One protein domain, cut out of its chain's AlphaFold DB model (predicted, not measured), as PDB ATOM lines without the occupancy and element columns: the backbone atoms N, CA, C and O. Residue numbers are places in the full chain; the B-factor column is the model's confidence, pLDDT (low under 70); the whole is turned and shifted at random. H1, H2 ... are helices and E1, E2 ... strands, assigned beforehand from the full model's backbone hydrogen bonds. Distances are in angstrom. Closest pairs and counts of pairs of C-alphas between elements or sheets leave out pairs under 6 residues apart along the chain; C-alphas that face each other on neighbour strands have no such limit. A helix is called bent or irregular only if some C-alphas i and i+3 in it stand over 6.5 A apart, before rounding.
ATOM      1  N   ILE A 401      80.765 114.330  26.881       92.06
ATOM      2  CA  ILE A 401      82.176 114.689  26.717       92.06
ATOM      3  C   ILE A 401      82.586 114.654  25.247       92.06
ATOM      4  O   ILE A 401      83.304 115.546  24.801       92.06
ATOM      5  N   LEU A 402      82.142 113.650  24.487       92.44
ATOM      6  CA  LEU A 402      82.447 113.581  23.061       92.44
ATOM      7  C   LEU A 402      81.820 114.760  22.300       92.44
ATOM      8  O   LEU A 402      82.485 115.354  21.456       92.44
ATOM      9  N   ASN A 403      80.585 115.143  22.644       92.12
ATOM     10  CA  ASN A 403      79.932 116.344  22.116       92.12
ATOM     11  C   ASN A 403      80.727 117.613  22.467       92.12
ATOM     12  O   ASN A 403      81.031 118.411  21.587       92.12
ATOM     13  N   GLU A 404      81.121 117.788  23.734       92.50
ATOM     14  CA  GLU A 404      81.908 118.950  24.179       92.50
ATOM     15  C   GLU A 404      83.292 119.031  23.512       92.50
ATOM     16  O   GLU A 404      83.824 120.124  23.323       92.50
ATOM     17  N   LEU A 405      83.890 117.887  23.175       92.31
ATOM     18  CA  LEU A 405      85.194 117.806  22.515       92.31
ATOM     19  C   LEU A 405      85.111 117.831  20.987       92.31
ATOM     20  O   LEU A 405      86.162 117.872  20.353       92.31
ATOM     21  N   SER A 406      83.917 117.811  20.392       92.62
ATOM     22  CA  SER A 406      83.766 117.637  18.942       92.62
ATOM     23  C   SER A 406      84.490 118.725  18.150       92.62
ATOM     24  O   SER A 406      85.321 118.401  17.314       92.62
ATOM     25  N   ASP A 407      84.298 119.999  18.501       90.62
ATOM     26  CA  ASP A 407      84.994 121.126  17.858       90.62
ATOM     27  C   ASP A 407      86.527 121.048  17.997       90.62
ATOM     28  O   ASP A 407      87.267 121.336  17.056       90.62
ATOM     29  N   PHE A 408      87.022 120.593  19.154       89.69
ATOM     30  CA  PHE A 408      88.455 120.405  19.388       89.69
ATOM     31  C   PHE A 408      89.032 119.262  18.535       89.69
ATOM     32  O   PHE A 408      90.087 119.423  17.924       89.69
ATOM     33  N   LEU A 409      88.341 118.119  18.482       90.31
ATOM     34  CA  LEU A 409      88.757 116.947  17.706       90.31
ATOM     35  C   LEU A 409      88.676 117.193  16.190       90.31
ATOM     36  O   LEU A 409      89.487 116.645  15.447       90.31
ATOM     37  N   SER A 410      87.751 118.046  15.747       90.88
ATOM     38  CA  SER A 410      87.623 118.467  14.348       90.88
ATOM     39  C   SER A 410      88.726 119.430  13.896       90.88
ATOM     40  O   SER A 410      88.988 119.548  12.703       90.88
ATOM     41  N   ASN A 411      89.397 120.109  14.832       87.69
ATOM     42  CA  ASN A 411      90.400 121.143  14.556       87.69
ATOM     43  C   ASN A 411      91.770 120.817  15.186       87.69
ATOM     44  O   ASN A 411      92.450 121.694  15.730       87.69
ATOM     45  N   LEU A 412      92.193 119.550  15.130       83.44
ATOM     46  CA  LEU A 412      93.493 119.112  15.649       83.44
ATOM     47  C   LEU A 412      94.642 119.707  14.824       83.44
ATOM     48  O   LEU A 412      94.871 119.317  13.687       83.44
ATOM     49  N   SER A 413      95.393 120.639  15.408       68.00
ATOM     50  CA  SER A 413      96.553 121.263  14.754       68.00
ATOM     51  C   SER A 413      97.898 120.718  15.234       68.00
ATOM     52  O   SER A 413      98.864 120.753  14.484       68.00
ATOM     53  N   ASN A 414      97.960 120.204  16.467       64.50
ATOM     54  CA  ASN A 414      99.172 119.691  17.104       64.50
ATOM     55  C   ASN A 414      98.818 118.465  17.950       64.50
ATOM     56  O   ASN A 414      98.472 118.590  19.126       64.50
ATOM     57  N   MET A 415      98.874 117.282  17.345       70.88
ATOM     58  CA  MET A 415      98.698 116.019  18.052       70.88
ATOM     59  C   MET A 415     100.060 115.363  18.273       70.88
ATOM     60  O   MET A 415     100.854 115.249  17.347       70.88
ATOM     61  N   GLN A 416     100.333 114.924  19.498       69.75
ATOM     62  CA  GLN A 416     101.569 114.209  19.807       69.75
ATOM     63  C   GLN A 416     101.388 112.718  19.523       69.75
ATOM     64  O   GLN A 416     100.604 112.053  20.205       69.75
ATOM     65  N   VAL A 417     102.128 112.203  18.545       76.88
ATOM     66  CA  VAL A 417     102.258 110.769  18.273       76.88
ATOM     67  C   VAL A 417     103.635 110.312  18.739       76.88
ATOM     68  O   VAL A 417     104.650 110.936  18.433       76.88
ATOM     69  N   VAL A 418     103.680 109.251  19.549       75.94
ATOM     70  CA  VAL A 418     104.938 108.718  20.090       75.94
ATOM     71  C   VAL A 418     105.103 107.261  19.698       75.94
ATOM     72  O   VAL A 418     104.415 106.382  20.216       75.94
ATOM     73  N   HIS A 419     106.074 106.989  18.831       76.31
ATOM     74  CA  HIS A 419     106.448 105.626  18.467       76.31
ATOM     75  C   HIS A 419     107.217 104.945  19.604       76.31
ATOM     76  O   HIS A 419     108.253 105.424  20.071       76.31
ATOM     77  N   ARG A 420     106.723 103.786  20.039       69.00
ATOM     78  CA  ARG A 420     107.415 102.847  20.929       69.00
ATOM     79  C   ARG A 420     107.894 101.640  20.122       69.00
ATOM     80  O   ARG A 420     107.480 101.425  18.991       69.00
ATOM     81  N   PHE A 421     108.766 100.824  20.720       60.25
ATOM     82  CA  PHE A 421     109.448  99.707  20.043       60.25
ATOM     83  C   PHE A 421     108.539  98.747  19.245       60.25
ATOM     84  O   PHE A 421     109.024  98.143  18.295       60.25
ATOM     85  N   PHE A 422     107.265  98.586  19.625       60.19
ATOM     86  CA  PHE A 422     106.315  97.682  18.959       60.19
ATOM     87  C   PHE A 422     104.907  98.275  18.764       60.19
ATOM     88  O   PHE A 422     104.005  97.528  18.402       60.19
ATOM     89  N   ASP A 423     104.690  99.556  19.082       69.38
ATOM     90  CA  ASP A 423     103.355 100.178  19.093       69.38
ATOM     91  C   ASP A 423     103.475 101.709  19.075       69.38
ATOM     92  O   ASP A 423     104.517 102.245  19.460       69.38
ATOM     93  N   ALA A 424     102.417 102.422  18.706       78.81
ATOM     94  CA  ALA A 424     102.352 103.875  18.768       78.81
ATOM     95  C   ALA A 424     101.402 104.344  19.874       78.81
ATOM     96  O   ALA A 424     100.263 103.899  19.993       78.81
ATOM     97  N   ASP A 425     101.864 105.276  20.708       83.00
ATOM     98  CA  ASP A 425     100.990 105.959  21.653       83.00
ATOM     99  C   ASP A 425     100.329 107.151  20.962       83.00
ATOM    100  O   ASP A 425     100.982 108.151  20.657       83.00
ATOM    101  N   VAL A 426      99.031 107.012  20.709       88.81
ATOM    102  CA  VAL A 426      98.197 107.976  19.995       88.81
ATOM    103  C   VAL A 426      97.076 108.414  20.952       88.81
ATOM    104  O   VAL A 426      95.995 107.820  20.938       88.81
ATOM    105  N   PRO A 427      97.296 109.416  21.832       88.25
ATOM    106  CA  PRO A 427      96.412 109.693  22.972       88.25
ATOM    107  C   PRO A 427      94.948 109.943  22.600       88.25
ATOM    108  O   PRO A 427      94.052 109.472  23.295       88.25
ATOM    109  N   VAL A 428      94.696 110.643  21.488       90.50
ATOM    110  CA  VAL A 428      93.332 110.910  21.001       90.50
ATOM    111  C   VAL A 428      92.643 109.620  20.558       90.50
ATOM    112  O   VAL A 428      91.505 109.377  20.949       90.50
ATOM    113  N   VAL A 429      93.318 108.750  19.800       91.44
ATOM    114  CA  VAL A 429      92.726 107.467  19.381       91.44
ATOM    115  C   VAL A 429      92.543 106.536  20.574       91.44
ATOM    116  O   VAL A 429      91.504 105.900  20.697       91.44
ATOM    117  N   ASN A 430      93.503 106.498  21.495       91.88
ATOM    118  CA  ASN A 430      93.401 105.713  22.719       91.88
ATOM    119  C   ASN A 430      92.226 106.171  23.606       91.88
ATOM    120  O   ASN A 430      91.541 105.348  24.217       91.88
ATOM    121  N   PHE A 431      91.950 107.476  23.638       93.31
ATOM    122  CA  PHE A 431      90.760 108.042  24.269       93.31
ATOM    123  C   PHE A 431      89.467 107.626  23.565       93.31
ATOM    124  O   PHE A 431      88.524 107.196  24.226       93.31
ATOM    125  N   LEU A 432      89.428 107.703  22.235       93.50
ATOM    126  CA  LEU A 432      88.282 107.244  21.454       93.50
ATOM    127  C   LEU A 432      88.034 105.737  21.648       93.50
ATOM    128  O   LEU A 432      86.892 105.319  21.816       93.50
ATOM    129  N   ASP A 433      89.082 104.914  21.720       92.69
ATOM    130  CA  ASP A 433      88.937 103.482  22.007       92.69
ATOM    131  C   ASP A 433      88.381 103.236  23.414       92.69
ATOM    132  O   ASP A 433      87.527 102.372  23.609       92.69
ATOM    133  N   LEU A 434      88.806 104.034  24.399       93.12
ATOM    134  CA  LEU A 434      88.254 103.969  25.749       93.12
ATOM    135  C   LEU A 434      86.745 104.245  25.740       93.12
ATOM    136  O   LEU A 434      85.987 103.439  26.281       93.12
ATOM    137  N   LEU A 435      86.307 105.333  25.098       93.25
ATOM    138  CA  LEU A 435      84.885 105.679  25.004       93.25
ATOM    139  C   LEU A 435      84.087 104.612  24.247       93.25
ATOM    140  O   LEU A 435      83.008 104.224  24.688       93.25
ATOM    141  N   ARG A 436      84.630 104.079  23.146       91.06
ATOM    142  CA  ARG A 436      84.005 103.007  22.354       91.06
ATOM    143  C   ARG A 436      83.520 101.842  23.216       91.06
ATOM    144  O   ARG A 436      82.475 101.269  22.921       91.06
ATOM    145  N   THR A 437      84.244 101.492  24.281       87.81
ATOM    146  CA  THR A 437      83.871 100.363  25.151       87.81
ATOM    147  C   THR A 437      82.629 100.596  26.016       87.81
ATOM    148  O   THR A 437      82.034  99.614  26.465       87.81
ATOM    149  N   SER A 438      82.212 101.848  26.235       86.56
ATOM    150  CA  SER A 438      81.041 102.201  27.051       86.56
ATOM    151  C   SER A 438      79.908 102.884  26.274       86.56
ATOM    152  O   SER A 438      78.827 103.088  26.830       86.56
ATOM    153  N   LEU A 439      80.100 103.182  24.984       89.19
ATOM    154  CA  LEU A 439      79.053 103.747  24.132       89.19
ATOM    155  C   LEU A 439      77.917 102.737  23.847       89.19
ATOM    156  O   LEU A 439      78.156 101.532  23.712       89.19
ATOM    157  N   PRO A 440      76.658 103.203  23.736       86.94
ATOM    158  CA  PRO A 440      75.523 102.336  23.440       86.94
ATOM    159  C   PRO A 440      75.543 101.849  21.982       86.94
ATOM    160  O   PRO A 440      76.057 102.517  21.093       86.94
ATOM    161  N   PHE A 441      74.905 100.708  21.707       82.00
ATOM    162  CA  PHE A 441      74.883 100.102  20.362       82.00
ATOM    163  C   PHE A 441      74.255 100.995  19.275       82.00
ATOM    164  O   PHE A 441      74.588 100.874  18.105       82.00
ATOM    165  N   ASN A 442      73.319 101.870  19.643       85.69
ATOM    166  CA  ASN A 442      72.657 102.806  18.731       85.69
ATOM    167  C   ASN A 442      73.328 104.188  18.706       85.69
ATOM    168  O   ASN A 442      72.686 105.168  18.332       85.69
ATOM    169  N   PHE A 443      74.570 104.276  19.178       90.50
ATOM    170  CA  PHE A 443      75.345 105.503  19.165       90.50
ATOM    171  C   PHE A 443      75.511 106.036  17.739       90.50
ATOM    172  O   PHE A 443      75.727 105.278  16.796       90.50
ATOM    173  N   THR A 444      75.447 107.356  17.609       91.25
ATOM    174  CA  THR A 444      75.814 108.077  16.393       91.25
ATOM    175  C   THR A 444      76.772 109.195  16.752       91.25
ATOM    176  O   THR A 444      76.587 109.864  17.772       91.25
ATOM    177  N   VAL A 445      77.772 109.405  15.906       90.12
ATOM    178  CA  VAL A 445      78.777 110.460  16.051       90.12
ATOM    179  C   VAL A 445      78.110 111.849  16.114       90.12
ATOM    180  O   VAL A 445      77.124 112.070  15.401       90.12
ATOM    181  N   PRO A 446      78.607 112.777  16.961       92.00
ATOM    182  CA  PRO A 446      78.100 114.148  17.033       92.00
ATOM    183  C   PRO A 446      78.119 114.860  15.678       92.00
ATOM    184  O   PRO A 446      79.002 114.623  14.858       92.00
ATOM    185  N   GLU A 447      77.166 115.766  15.447       86.94
ATOM    186  CA  GLU A 447      77.010 116.420  14.138       86.94
ATOM    187  C   GLU A 447      78.209 117.276  13.722       86.94
ATOM    188  O   GLU A 447      78.472 117.396  12.524       86.94
ATOM    189  N   ASP A 448      78.915 117.828  14.709       88.75
ATOM    190  CA  ASP A 448      80.048 118.740  14.540       88.75
ATOM    191  C   ASP A 448      81.410 118.018  14.587       88.75
ATOM    192  O   ASP A 448      82.457 118.666  14.507       88.75
ATOM    193  N   LEU A 449      81.421 116.686  14.748       92.50
ATOM    194  CA  LEU A 449      82.649 115.893  14.798       92.50
ATOM    195  C   LEU A 449      83.065 115.444  13.392       92.50
ATOM    196  O   LEU A 449      82.520 114.491  12.834       92.50
ATOM    197  N   ASP A 450      84.078 116.113  12.854       92.81
ATOM    198  CA  ASP A 450      84.731 115.801  11.592       92.81
ATOM    199  C   ASP A 450      86.094 115.147  11.857       92.81
ATOM    200  O   ASP A 450      87.012 115.754  12.403       92.81
ATOM    201  N   LEU A 451      86.243 113.887  11.451       91.94
ATOM    202  CA  LEU A 451      87.470 113.120  11.675       91.94
ATOM    203  C   LEU A 451      88.522 113.310  10.573       91.94
ATOM    204  O   LEU A 451      89.585 112.701  10.660       91.94
ATOM    205  N   SER A 452      88.268 114.135   9.554       91.81
ATOM    206  CA  SER A 452      89.152 114.269   8.385       91.81
ATOM    207  C   SER A 452      90.590 114.613   8.776       91.81
ATOM    208  O   SER A 452      91.522 113.953   8.322       91.81
ATOM    209  N   ILE A 453      90.777 115.581   9.682       90.81
ATOM    210  CA  ILE A 453      92.111 115.990  10.141       90.81
ATOM    211  C   ILE A 453      92.825 114.888  10.932       90.81
ATOM    212  O   ILE A 453      94.026 114.688  10.764       90.81
ATOM    213  N   LEU A 454      92.087 114.130  11.751       91.12
ATOM    214  CA  LEU A 454      92.638 112.997  12.487       91.12
ATOM    215  C   LEU A 454      93.142 111.931  11.509       91.12
ATOM    216  O   LEU A 454      94.249 111.437  11.679       91.12
ATOM    217  N   LEU A 455      92.370 111.610  10.465       91.31
ATOM    218  CA  LEU A 455      92.772 110.630   9.449       91.31
ATOM    219  C   LEU A 455      94.068 111.039   8.745       91.31
ATOM    220  O   LEU A 455      94.950 110.196   8.591       91.31
ATOM    221  N   THR A 456      94.200 112.315   8.379       90.94
ATOM    222  CA  THR A 456      95.431 112.856   7.786       90.94
ATOM    223  C   THR A 456      96.626 112.664   8.718       90.94
ATOM    224  O   THR A 456      97.626 112.088   8.305       90.94
ATOM    225  N   ILE A 457      96.500 113.046   9.996       88.56
ATOM    226  CA  ILE A 457      97.578 112.894  10.989       88.56
ATOM    227  C   ILE A 457      97.990 111.423  11.142       88.56
ATOM    228  O   ILE A 457      99.175 111.112  11.162       88.56
ATOM    229  N   LEU A 458      97.030 110.499  11.236       89.88
ATOM    230  CA  LEU A 458      97.330 109.072  11.417       89.88
ATOM    231  C   LEU A 458      98.046 108.456  10.207       89.88
ATOM    232  O   LEU A 458      98.841 107.531  10.376       89.88
ATOM    233  N   VAL A 459      97.744 108.947   9.002       88.75
ATOM    234  CA  VAL A 459      98.438 108.562   7.768       88.75
ATOM    235  C   VAL A 459      99.852 109.126   7.740       88.75
ATOM    236  O   VAL A 459     100.782 108.373   7.455       88.75
ATOM    237  N   ASP A 460     100.009 110.414   8.039       88.69
ATOM    238  CA  ASP A 460     101.301 111.106   8.004       88.69
ATOM    239  C   ASP A 460     102.290 110.529   9.028       88.69
ATOM    240  O   ASP A 460     103.480 110.407   8.739       88.69
ATOM    241  N   GLU A 461     101.790 110.118  10.194       86.38
ATOM    242  CA  GLU A 461     102.583 109.521  11.274       86.38
ATOM    243  C   GLU A 461     102.770 107.996  11.124       86.38
ATOM    244  O   GLU A 461     103.391 107.376  11.976       86.38
ATOM    245  N   ASP A 462     102.257 107.359  10.061       87.12
ATOM    246  CA  ASP A 462     102.389 105.909   9.803       87.12
ATOM    247  C   ASP A 462     101.911 105.011  10.972       87.12
ATOM    248  O   ASP A 462     102.517 103.993  11.300       87.12
ATOM    249  N   VAL A 463     100.798 105.391  11.616       86.25
ATOM    250  CA  VAL A 463     100.190 104.674  12.767       86.25
ATOM    251  C   VAL A 463      98.808 104.093  12.451       86.25
ATOM    252  O   VAL A 463      97.985 103.816  13.331       86.25
ATOM    253  N   VAL A 464      98.502 103.948  11.161       85.00
ATOM    254  CA  VAL A 464      97.203 103.468  10.665       85.00
ATOM    255  C   VAL A 464      96.921 102.041  11.140       85.00
ATOM    256  O   VAL A 464      95.777 101.704  11.450       85.00
ATOM    257  N   TYR A 465      97.950 101.194  11.219       82.12
ATOM    258  CA  TYR A 465      97.803  99.797  11.619       82.12
ATOM    259  C   TYR A 465      97.241  99.682  13.043       82.12
ATOM    260  O   TYR A 465      96.233  99.007  13.258       82.12
ATOM    261  N   GLU A 466      97.843 100.404  13.984       80.19
ATOM    262  CA  GLU A 466      97.549 100.400  15.417       80.19
ATOM    263  C   GLU A 466      96.196 101.051  15.747       80.19
ATOM    264  O   GLU A 466      95.560 100.708  16.740       80.19
ATOM    265  N   THR A 467      95.736 101.982  14.906       85.75
ATOM    266  CA  THR A 467      94.580 102.853  15.195       85.75
ATOM    267  C   THR A 467      93.304 102.499  14.424       85.75
ATOM    268  O   THR A 467      92.218 102.993  14.744       85.75
ATOM    269  N   SER A 468      93.418 101.613  13.432       84.62
ATOM    270  CA  SER A 468      92.364 101.263  12.470       84.62
ATOM    271  C   SER A 468      91.038 100.796  13.080       84.62
ATOM    272  O   SER A 468      89.988 101.316  12.698       84.62
ATOM    273  N   ASP A 469      91.055  99.870  14.040       84.81
ATOM    274  CA  ASP A 469      89.834  99.312  14.646       84.81
ATOM    275  C   ASP A 469      88.941 100.397  15.270       84.81
ATOM    276  O   ASP A 469      87.722 100.420  15.070       84.81
ATOM    277  N   THR A 470      89.554 101.323  16.007       89.75
ATOM    278  CA  THR A 470      88.855 102.428  16.667       89.75
ATOM    279  C   THR A 470      88.314 103.412  15.646       89.75
ATOM    280  O   THR A 470      87.141 103.773  15.699       89.75
ATOM    281  N   VAL A 471      89.142 103.821  14.686       89.88
ATOM    282  CA  VAL A 471      88.743 104.781  13.651       89.88
ATOM    283  C   VAL A 471      87.570 104.240  12.830       89.88
ATOM    284  O   VAL A 471      86.582 104.950  12.628       89.88
ATOM    285  N   PHE A 472      87.613 102.967  12.421       86.94
ATOM    286  CA  PHE A 472      86.517 102.359  11.664       86.94
ATOM    287  C   PHE A 472      85.213 102.285  12.444       86.94
ATOM    288  O   PHE A 472      84.155 102.482  11.848       86.94
ATOM    289  N   TYR A 473      85.272 102.056  13.756       89.06
ATOM    290  CA  TYR A 473      84.078 102.109  14.590       89.06
ATOM    291  C   TYR A 473      83.382 103.471  14.481       89.06
ATOM    292  O   TYR A 473      82.192 103.519  14.185       89.06
ATOM    293  N   TYR A 474      84.104 104.580  14.655       90.38
ATOM    294  CA  TYR A 474      83.493 105.912  14.594       90.38
ATOM    295  C   TYR A 474      83.002 106.275  13.188       90.38
ATOM    296  O   TYR A 474      81.940 106.880  13.049       90.38
ATOM    297  N   LEU A 475      83.712 105.849  12.141       88.94
ATOM    298  CA  LEU A 475      83.254 106.040  10.764       88.94
ATOM    299  C   LEU A 475      81.934 105.292  10.483       88.94
ATOM    300  O   LEU A 475      81.044 105.893   9.888       88.94
ATOM    301  N   ASP A 476      81.776 104.044  10.957       86.00
ATOM    302  CA  ASP A 476      80.554 103.218  10.789       86.00
ATOM    303  C   ASP A 476      79.342 103.768  11.562       86.00
ATOM    304  O   ASP A 476      78.196 103.514  11.203       86.00
ATOM    305  N   HIS A 477      79.574 104.574  12.602       88.50
ATOM    306  CA  HIS A 477      78.515 105.155  13.439       88.50
ATOM    307  C   HIS A 477      78.161 106.594  13.025       88.50
ATOM    308  O   HIS A 477      77.792 107.420  13.860       88.50
ATOM    309  N   GLY A 478      78.253 106.909  11.731       87.00
ATOM    310  CA  GLY A 478      77.842 108.200  11.168       87.00
ATOM    311  C   GLY A 478      78.963 109.231  11.019       87.00
ATOM    312  O   GLY A 478      78.696 110.357  10.606       87.00
ATOM    313  N   GLY A 479      80.208 108.882  11.365       88.00
ATOM    314  CA  GLY A 479      81.361 109.767  11.183       88.00
ATOM    315  C   GLY A 479      81.780 109.911   9.718       88.00
ATOM    316  O   GLY A 479      82.331 110.939   9.337       88.00
ATOM    317  N   PHE A 480      81.497 108.914   8.873       86.94
ATOM    318  CA  PHE A 480      81.870 108.946   7.456       86.94
ATOM    319  C   PHE A 480      81.130 110.030   6.668       86.94
ATOM    320  O   PHE A 480      81.731 110.735   5.861       86.94
ATOM    321  N   GLU A 481      79.835 110.203   6.925       87.50
ATOM    322  CA  GLU A 481      79.005 111.227   6.290       87.50
ATOM    323  C   GLU A 481      79.387 112.654   6.714       87.50
ATOM    324  O   GLU A 481      78.946 113.615   6.083       87.50
ATOM    325  N   ARG A 482      80.190 112.793   7.777       88.75
ATOM    326  CA  ARG A 482      80.609 114.071   8.372       88.75
ATOM    327  C   ARG A 482      82.000 114.524   7.933       88.75
ATOM    328  O   ARG A 482      82.409 115.622   8.293       88.75
ATOM    329  N   LEU A 483      82.711 113.717   7.144       89.56
ATOM    330  CA  LEU A 483      84.052 114.049   6.670       89.56
ATOM    331  C   LEU A 483      84.026 115.236   5.697       89.56
ATOM    332  O   LEU A 483      83.402 115.153   4.634       89.56
ATOM    333  N   SER A 484      84.742 116.315   6.018       89.94
ATOM    334  CA  SER A 484      84.976 117.413   5.070       89.94
ATOM    335  C   SER A 484      85.950 117.042   3.948       89.94
ATOM    336  O   SER A 484      85.814 117.569   2.839       89.94
ATOM    337  N   ASP A 485      86.882 116.110   4.192       87.06
ATOM    338  CA  ASP A 485      87.831 115.614   3.194       87.06
ATOM    339  C   ASP A 485      87.799 114.083   3.044       87.06
ATOM    340  O   ASP A 485      88.363 113.312   3.821       87.06
ATOM    341  N   LEU A 486      87.181 113.631   1.950       86.69
ATOM    342  CA  LEU A 486      87.141 112.216   1.571       86.69
ATOM    343  C   LEU A 486      88.499 111.680   1.087       86.69
ATOM    344  O   LEU A 486      88.663 110.459   0.988       86.69
ATOM    345  N   HIS A 487      89.456 112.552   0.747       85.62
ATOM    346  CA  HIS A 487      90.793 112.139   0.329       85.62
ATOM    347  C   HIS A 487      91.598 111.577   1.498       85.62
ATOM    348  O   HIS A 487      92.102 110.461   1.374       85.62
ATOM    349  N   ALA A 488      91.632 112.281   2.635       83.81
ATOM    350  CA  ALA A 488      92.256 111.812   3.875       83.81
ATOM    351  C   ALA A 488      91.779 110.403   4.255       83.81
ATOM    352  O   ALA A 488      92.562 109.502   4.558       83.81
ATOM    353  N   ALA A 489      90.474 110.172   4.131       84.62
ATOM    354  CA  ALA A 489      89.885 108.877   4.411       84.62
ATOM    355  C   ALA A 489      90.332 107.804   3.404       84.62
ATOM    356  O   ALA A 489      90.719 106.702   3.798       84.62
ATOM    357  N   TRP A 490      90.364 108.118   2.104       84.31
ATOM    358  CA  TRP A 490      90.898 107.204   1.086       84.31
ATOM    359  C   TRP A 490      92.368 106.830   1.335       84.31
ATOM    360  O   TRP A 490      92.728 105.661   1.171       84.31
ATOM    361  N   GLU A 491      93.208 107.780   1.749       85.31
ATOM    362  CA  GLU A 491      94.609 107.503   2.084       85.31
ATOM    363  C   GLU A 491      94.739 106.599   3.310       85.31
ATOM    364  O   GLU A 491      95.487 105.619   3.269       85.31
ATOM    365  N   PHE A 492      93.936 106.852   4.347       86.44
ATOM    366  CA  PHE A 492      93.846 105.991   5.523       86.44
ATOM    367  C   PHE A 492      93.460 104.554   5.145       86.44
ATOM    368  O   PHE A 492      94.124 103.596   5.545       86.44
ATOM    369  N   TRP A 493      92.445 104.378   4.292       84.25
ATOM    370  CA  TRP A 493      92.035 103.060   3.791       84.25
ATOM    371  C   TRP A 493      93.122 102.353   2.985       84.25
ATOM    372  O   TRP A 493      93.283 101.140   3.121       84.25
ATOM    373  N   ARG A 494      93.852 103.087   2.137       82.50
ATOM    374  CA  ARG A 494      94.944 102.538   1.321       82.50
ATOM    375  C   ARG A 494      96.077 101.988   2.191       82.50
ATOM    376  O   ARG A 494      96.653 100.963   1.834       82.50
ATOM    377  N   ASN A 495      96.379 102.671   3.291       81.75
ATOM    378  CA  ASN A 495      97.467 102.322   4.203       81.75
ATOM    379  C   ASN A 495      97.029 101.361   5.325       81.75
ATOM    380  O   ASN A 495      97.864 100.835   6.054       81.75
ATOM    381  N   SER A 496      95.729 101.079   5.445       77.75
ATOM    382  CA  SER A 496      95.205 100.105   6.404       77.75
ATOM    383  C   SER A 496      95.570  98.668   6.001       77.75
ATOM    384  O   SER A 496      95.499  98.319   4.817       77.75
ATOM    385  N   PRO A 497      95.924  97.785   6.954       64.50
ATOM    386  CA  PRO A 497      96.330  96.424   6.639       64.50
ATOM    387  C   PRO A 497      95.201  95.644   5.954       64.50
ATOM    388  O   PRO A 497      94.050  95.671   6.402       64.50
ATOM    389  N   PRO A 498      95.525  94.806   4.954       53.75
ATOM    390  CA  PRO A 498      94.553  93.926   4.334       53.75
ATOM    391  C   PRO A 498      94.074  92.824   5.283       53.75
ATOM    392  O   PRO A 498      93.300  92.013   4.834       53.75
ATOM    393  N   ALA A 499      94.506  92.745   6.550       45.59
ATOM    394  CA  ALA A 499      93.991  91.794   7.548       45.59
ATOM    395  C   ALA A 499      92.679  92.254   8.228       45.59
ATOM    396  O   ALA A 499      92.000  91.433   8.846       45.59
ATOM    397  N   LEU A 500      92.283  93.520   8.033       48.91
ATOM    398  CA  LEU A 500      90.897  93.998   8.175       48.91
ATOM    399  C   LEU A 500      90.023  93.611   6.961       48.91
ATOM    400  O   LEU A 500      88.798  93.719   7.004       48.91
ATOM    401  N   VAL A 501      90.642  93.029   5.921       45.47
ATOM    402  CA  VAL A 501      90.043  91.985   5.074       45.47
ATOM    403  C   VAL A 501      90.428  90.632   5.716       45.47
ATOM    404  O   VAL A 501      91.600  90.298   5.854       45.47
ATOM    405  N   PRO A 502      89.488  89.824   6.220       39.34
ATOM    406  CA  PRO A 502      89.804  88.878   7.290       39.34
ATOM    407  C   PRO A 502      90.776  87.756   6.879       39.34
ATOM    408  O   PRO A 502      90.488  86.966   5.976       39.34
ATOM    409  N   ARG A 503      91.852  87.571   7.664       28.41
ATOM    410  CA  ARG A 503      92.382  86.231   7.982       28.41
ATOM    411  C   ARG A 503      92.005  85.863   9.418       28.41
ATOM    412  O   ARG A 503      92.602  86.308  10.388       28.41
ATOM    413  N   LEU A 513      78.578  92.365  15.260       40.62
ATOM    414  CA  LEU A 513      79.313  93.543  14.766       40.62
ATOM    415  C   LEU A 513      80.166  93.221  13.522       40.62
ATOM    416  O   LEU A 513      80.243  94.006  12.585       40.62
ATOM    417  N   GLN A 514      80.755  92.021  13.476       44.56
ATOM    418  CA  GLN A 514      81.809  91.658  12.516       44.56
ATOM    419  C   GLN A 514      81.357  91.632  11.045       44.56
ATOM    420  O   GLN A 514      82.137  91.931  10.145       44.56
ATOM    421  N   THR A 515      80.094  91.297  10.773       46.84
ATOM    422  CA  THR A 515      79.531  91.316   9.412       46.84
ATOM    423  C   THR A 515      79.096  92.708   8.954       46.84
ATOM    424  O   THR A 515      79.064  92.955   7.749       46.84
ATOM    425  N   HIS A 516      78.764  93.608   9.887       49.84
ATOM    426  CA  HIS A 516      78.353  94.979   9.576       49.84
ATOM    427  C   HIS A 516      79.557  95.813   9.134       49.84
ATOM    428  O   HIS A 516      79.558  96.356   8.031       49.84
ATOM    429  N   THR A 517      80.638  95.766   9.916       49.69
ATOM    430  CA  THR A 517      81.881  96.504   9.652       49.69
ATOM    431  C   THR A 517      82.525  96.105   8.319       49.69
ATOM    432  O   THR A 517      83.017  96.960   7.590       49.69
ATOM    433  N   PHE A 518      82.456  94.823   7.929       52.72
ATOM    434  CA  PHE A 518      82.951  94.354   6.624       52.72
ATOM    435  C   PHE A 518      82.159  94.931   5.442       52.72
ATOM    436  O   PHE A 518      82.733  95.316   4.422       52.72
ATOM    437  N   ARG A 519      80.827  94.993   5.567       58.41
ATOM    438  CA  ARG A 519      79.963  95.567   4.531       58.41
ATOM    439  C   ARG A 519      80.194  97.068   4.412       58.41
ATOM    440  O   ARG A 519      80.343  97.560   3.300       58.41
ATOM    441  N   PHE A 520      80.275  97.751   5.549       61.88
ATOM    442  CA  PHE A 520      80.587  99.171   5.623       61.88
ATOM    443  C   PHE A 520      81.938  99.488   4.970       61.88
ATOM    444  O   PHE A 520      81.998 100.309   4.058       61.88
ATOM    445  N   TYR A 521      82.997  98.748   5.322       62.56
ATOM    446  CA  TYR A 521      84.326  98.901   4.724       62.56
ATOM    447  C   TYR A 521      84.287  98.792   3.194       62.56
ATOM    448  O   TYR A 521      84.844  99.633   2.495       62.56
ATOM    449  N   HIS A 522      83.611  97.771   2.655       63.12
ATOM    450  CA  HIS A 522      83.558  97.560   1.210       63.12
ATOM    451  C   HIS A 522      82.754  98.644   0.478       63.12
ATOM    452  O   HIS A 522      83.194  99.134  -0.563       63.12
ATOM    453  N   GLU A 523      81.598  99.037   1.019       65.81
ATOM    454  CA  GLU A 523      80.741 100.075   0.437       65.81
ATOM    455  C   GLU A 523      81.426 101.451   0.474       65.81
ATOM    456  O   GLU A 523      81.499 102.125  -0.558       65.81
ATOM    457  N   CYS A 524      82.021 101.835   1.609       64.88
ATOM    458  CA  CYS A 524      82.746 103.099   1.757       64.88
ATOM    459  C   CYS A 524      84.023 103.134   0.913       64.88
ATOM    460  O   CYS A 524      84.262 104.122   0.221       64.88
ATOM    461  N   PHE A 525      84.798 102.043   0.864       66.12
ATOM    462  CA  PHE A 525      85.978 101.952  -0.003       66.12
ATOM    463  C   PHE A 525      85.609 102.119  -1.484       66.12
ATOM    464  O   PHE A 525      86.251 102.884  -2.207       66.12
ATOM    465  N   ILE A 526      84.548 101.445  -1.948       67.62
ATOM    466  CA  ILE A 526      84.064 101.585  -3.328       67.62
ATOM    467  C   ILE A 526      83.559 103.007  -3.593       67.62
ATOM    468  O   ILE A 526      83.792 103.541  -4.683       67.62
ATOM    469  N   LEU A 527      82.869 103.624  -2.635       67.75
ATOM    470  CA  LEU A 527      82.351 104.982  -2.760       67.75
ATOM    471  C   LEU A 527      83.487 106.016  -2.827       67.75
ATOM    472  O   LEU A 527      83.519 106.806  -3.773       67.75
ATOM    473  N   CYS A 528      84.463 105.951  -1.918       66.19
ATOM    474  CA  CYS A 528      85.671 106.779  -1.943       66.19
ATOM    475  C   CYS A 528      86.443 106.594  -3.251       66.19
ATOM    476  O   CYS A 528      86.789 107.577  -3.902       66.19
ATOM    477  N   LEU A 529      86.639 105.351  -3.703       66.88
ATOM    478  CA  LEU A 529      87.317 105.066  -4.968       66.88
ATOM    479  C   LEU A 529      86.577 105.691  -6.160       66.88
ATOM    480  O   LEU A 529      87.205 106.306  -7.019       66.88
ATOM    481  N   LYS A 530      85.244 105.583  -6.220       69.56
ATOM    482  CA  LYS A 530      84.436 106.200  -7.287       69.56
ATOM    483  C   LYS A 530      84.530 107.726  -7.273       69.56
ATOM    484  O   LYS A 530      84.655 108.325  -8.341       69.56
ATOM    485  N   ILE A 531      84.484 108.347  -6.096       67.81
ATOM    486  CA  ILE A 531      84.541 109.806  -5.942       67.81
ATOM    487  C   ILE A 531      85.939 110.329  -6.293       67.81
ATOM    488  O   ILE A 531      86.055 111.223  -7.130       67.81
ATOM    489  N   VAL A 532      87.004 109.717  -5.770       63.19
ATOM    490  CA  VAL A 532      88.395 110.088  -6.079       63.19
ATOM    491  C   VAL A 532      88.704 109.884  -7.566       63.19
ATOM    492  O   VAL A 532      89.293 110.765  -8.197       63.19
ATOM    493  N   LEU A 533      88.251 108.782  -8.178       67.06
ATOM    494  CA  LEU A 533      88.383 108.556  -9.626       67.06
ATOM    495  C   LEU A 533      87.574 109.562 -10.464       67.06
ATOM    496  O   LEU A 533      87.976 109.902 -11.577       67.06
ATOM    497  N   SER A 534      86.448 110.059  -9.947       63.69
ATOM    498  CA  SER A 534      85.652 111.106 -10.597       63.69
ATOM    499  C   SER A 534      86.334 112.478 -10.512       63.69
ATOM    500  O   SER A 534      86.387 113.193 -11.512       63.69
ATOM    501  N   ILE A 535      86.908 112.830  -9.356       61.38
ATOM    502  CA  ILE A 535      87.635 114.093  -9.133       61.38
ATOM    503  C   ILE A 535      88.935 114.126  -9.949       61.38
ATOM    504  O   ILE A 535      89.211 115.104 -10.643       61.38
ATOM    505  N   THR A 536      89.705 113.035  -9.952       58.47
ATOM    506  CA  THR A 536      90.925 112.922 -10.775       58.47
ATOM    507  C   THR A 536      90.614 112.991 -12.272       58.47
ATOM    508  O   THR A 536      91.296 113.721 -12.991       58.47
ATOM    509  N   ARG A 537      89.532 112.349 -12.748       55.88
ATOM    510  CA  ARG A 537      89.059 112.503 -14.140       55.88
ATOM    511  C   ARG A 537      88.636 113.934 -14.480       55.88
ATOM    512  O   ARG A 537      88.901 114.390 -15.593       55.88
ATOM    513  N   SER A 538      88.015 114.655 -13.545       50.56
ATOM    514  CA  SER A 538      87.618 116.055 -13.741       50.56
ATOM    515  C   SER A 538      88.827 117.000 -13.794       50.56
ATOM    516  O   SER A 538      88.846 117.891 -14.645       50.56
ATOM    517  N   ASN A 539      89.870 116.781 -12.988       42.72
ATOM    518  CA  ASN A 539      91.083 117.608 -13.012       42.72
ATOM    519  C   ASN A 539      91.998 117.328 -14.216       42.72
ATOM    520  O   ASN A 539      92.649 118.248 -14.710       42.72
TER     521      ASN A 539
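Overview. This is residues 401 to 503 and 513 to 539 of the 548 residues of an uncharacterized protein of Sistotremastrum suecicum HHB10207 ss-3 (UniProt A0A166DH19). Three helices, H3, H4 and H5, their centres set in a triangle, make the core; H2 packs on one side of H4, and on the other side the long H6 crosses H5 and touches H4 near its kink. H1 meets one end of H3, the small strand hairpin E1 and E2 lies far out near the beginning of H4, and residues 533 to 539 of H6 stick out. The printed part has 130 residues, with six named helices and two named strands in the order H1 E1 E2 H2 H3 H4 H5 H6; the sheet, E1 - E2, is antiparallel and the class is mostly helix. The whole is compact, with a radius of gyration of the C-alphas of 14.5 A and spans of 39 by 36 by 34 A.

Arrangement. H1, residues 401 to 410, and H3, residues 452 to 460, touch only at their ends, closest at the C-alphas of Ser 410 and Ile 453, 6.6 A. E1, residues 418 to 420, and E2, residues 423 to 425, form an antiparallel hairpin at 150 degrees; N 418 and O 425 are 3.1 A apart, N 420 and O 423 2.8 A, within hydrogen-bond range. H2, residues 427 to 436, and H1 are only just apart, closest 8.3 A. H4, residues 464 to 482, has a kink of 88 degrees near residue 475. With residues 467 to 473 alone it touches H2 at a steep tilt of 61 degrees, closest at the C-alphas of Asp 433 and Thr 470, 5.4 A. H5, residues 486 to 495, touches H3 at a shallow tilt of 32 degrees, only just short of steep, with the C-alphas of Thr 456 and Ala 488 closest, 5.1 A. H4 and H5, a helical hairpin, only just touch, with 3 pairs of C-alphas within 8 A, closest at Val 464 and Asn 495, 6.6 A. H6, residues 513 to 539, touches H5 with its residues 525 to 532 alone, at a steep tilt of 61 degrees; the closest C-alphas are those of Trp 490 and Cys 528, 6.1 A. H6 is about perpendicular to H4, at 78 degrees, and touches it at the C-alphas of Asp 476 and Phe 520, 6.6 A, the closest. Every O i to N i+4 pair is within hydrogen-bond range in H2, H3 and H5, against 4 of 6 in H1, 9 of 15 in H4 and 22 of 23 in H6.

Along the chain. H1 begins at C-alpha 401, (82.176, 114.689, 26.717), and is irregular, C-alphas 404 and 407 being 7.4 A apart. H4, 19.8 A from first to last C-alpha, is irregular too, with 7.8 A between C-alphas 477 and 480. H6 runs 38.6 A to C-alpha 539 at (91.083, 117.608, -13.012).

Size, cuts and confidence. The two C-alphas farthest apart, those of Ser 438 and Asn 539, are 44.1 A apart. The link H2 to H3, residues 437 to 451, is long. Residues 504 to 512 are not printed, and C-alphas 503 and 513 are 16.4 A apart across the cut. Confidence is under 70 for 41 residues, among them 497 to 503 and 513 to 539; the mean pLDDT of the printed part is 78.4.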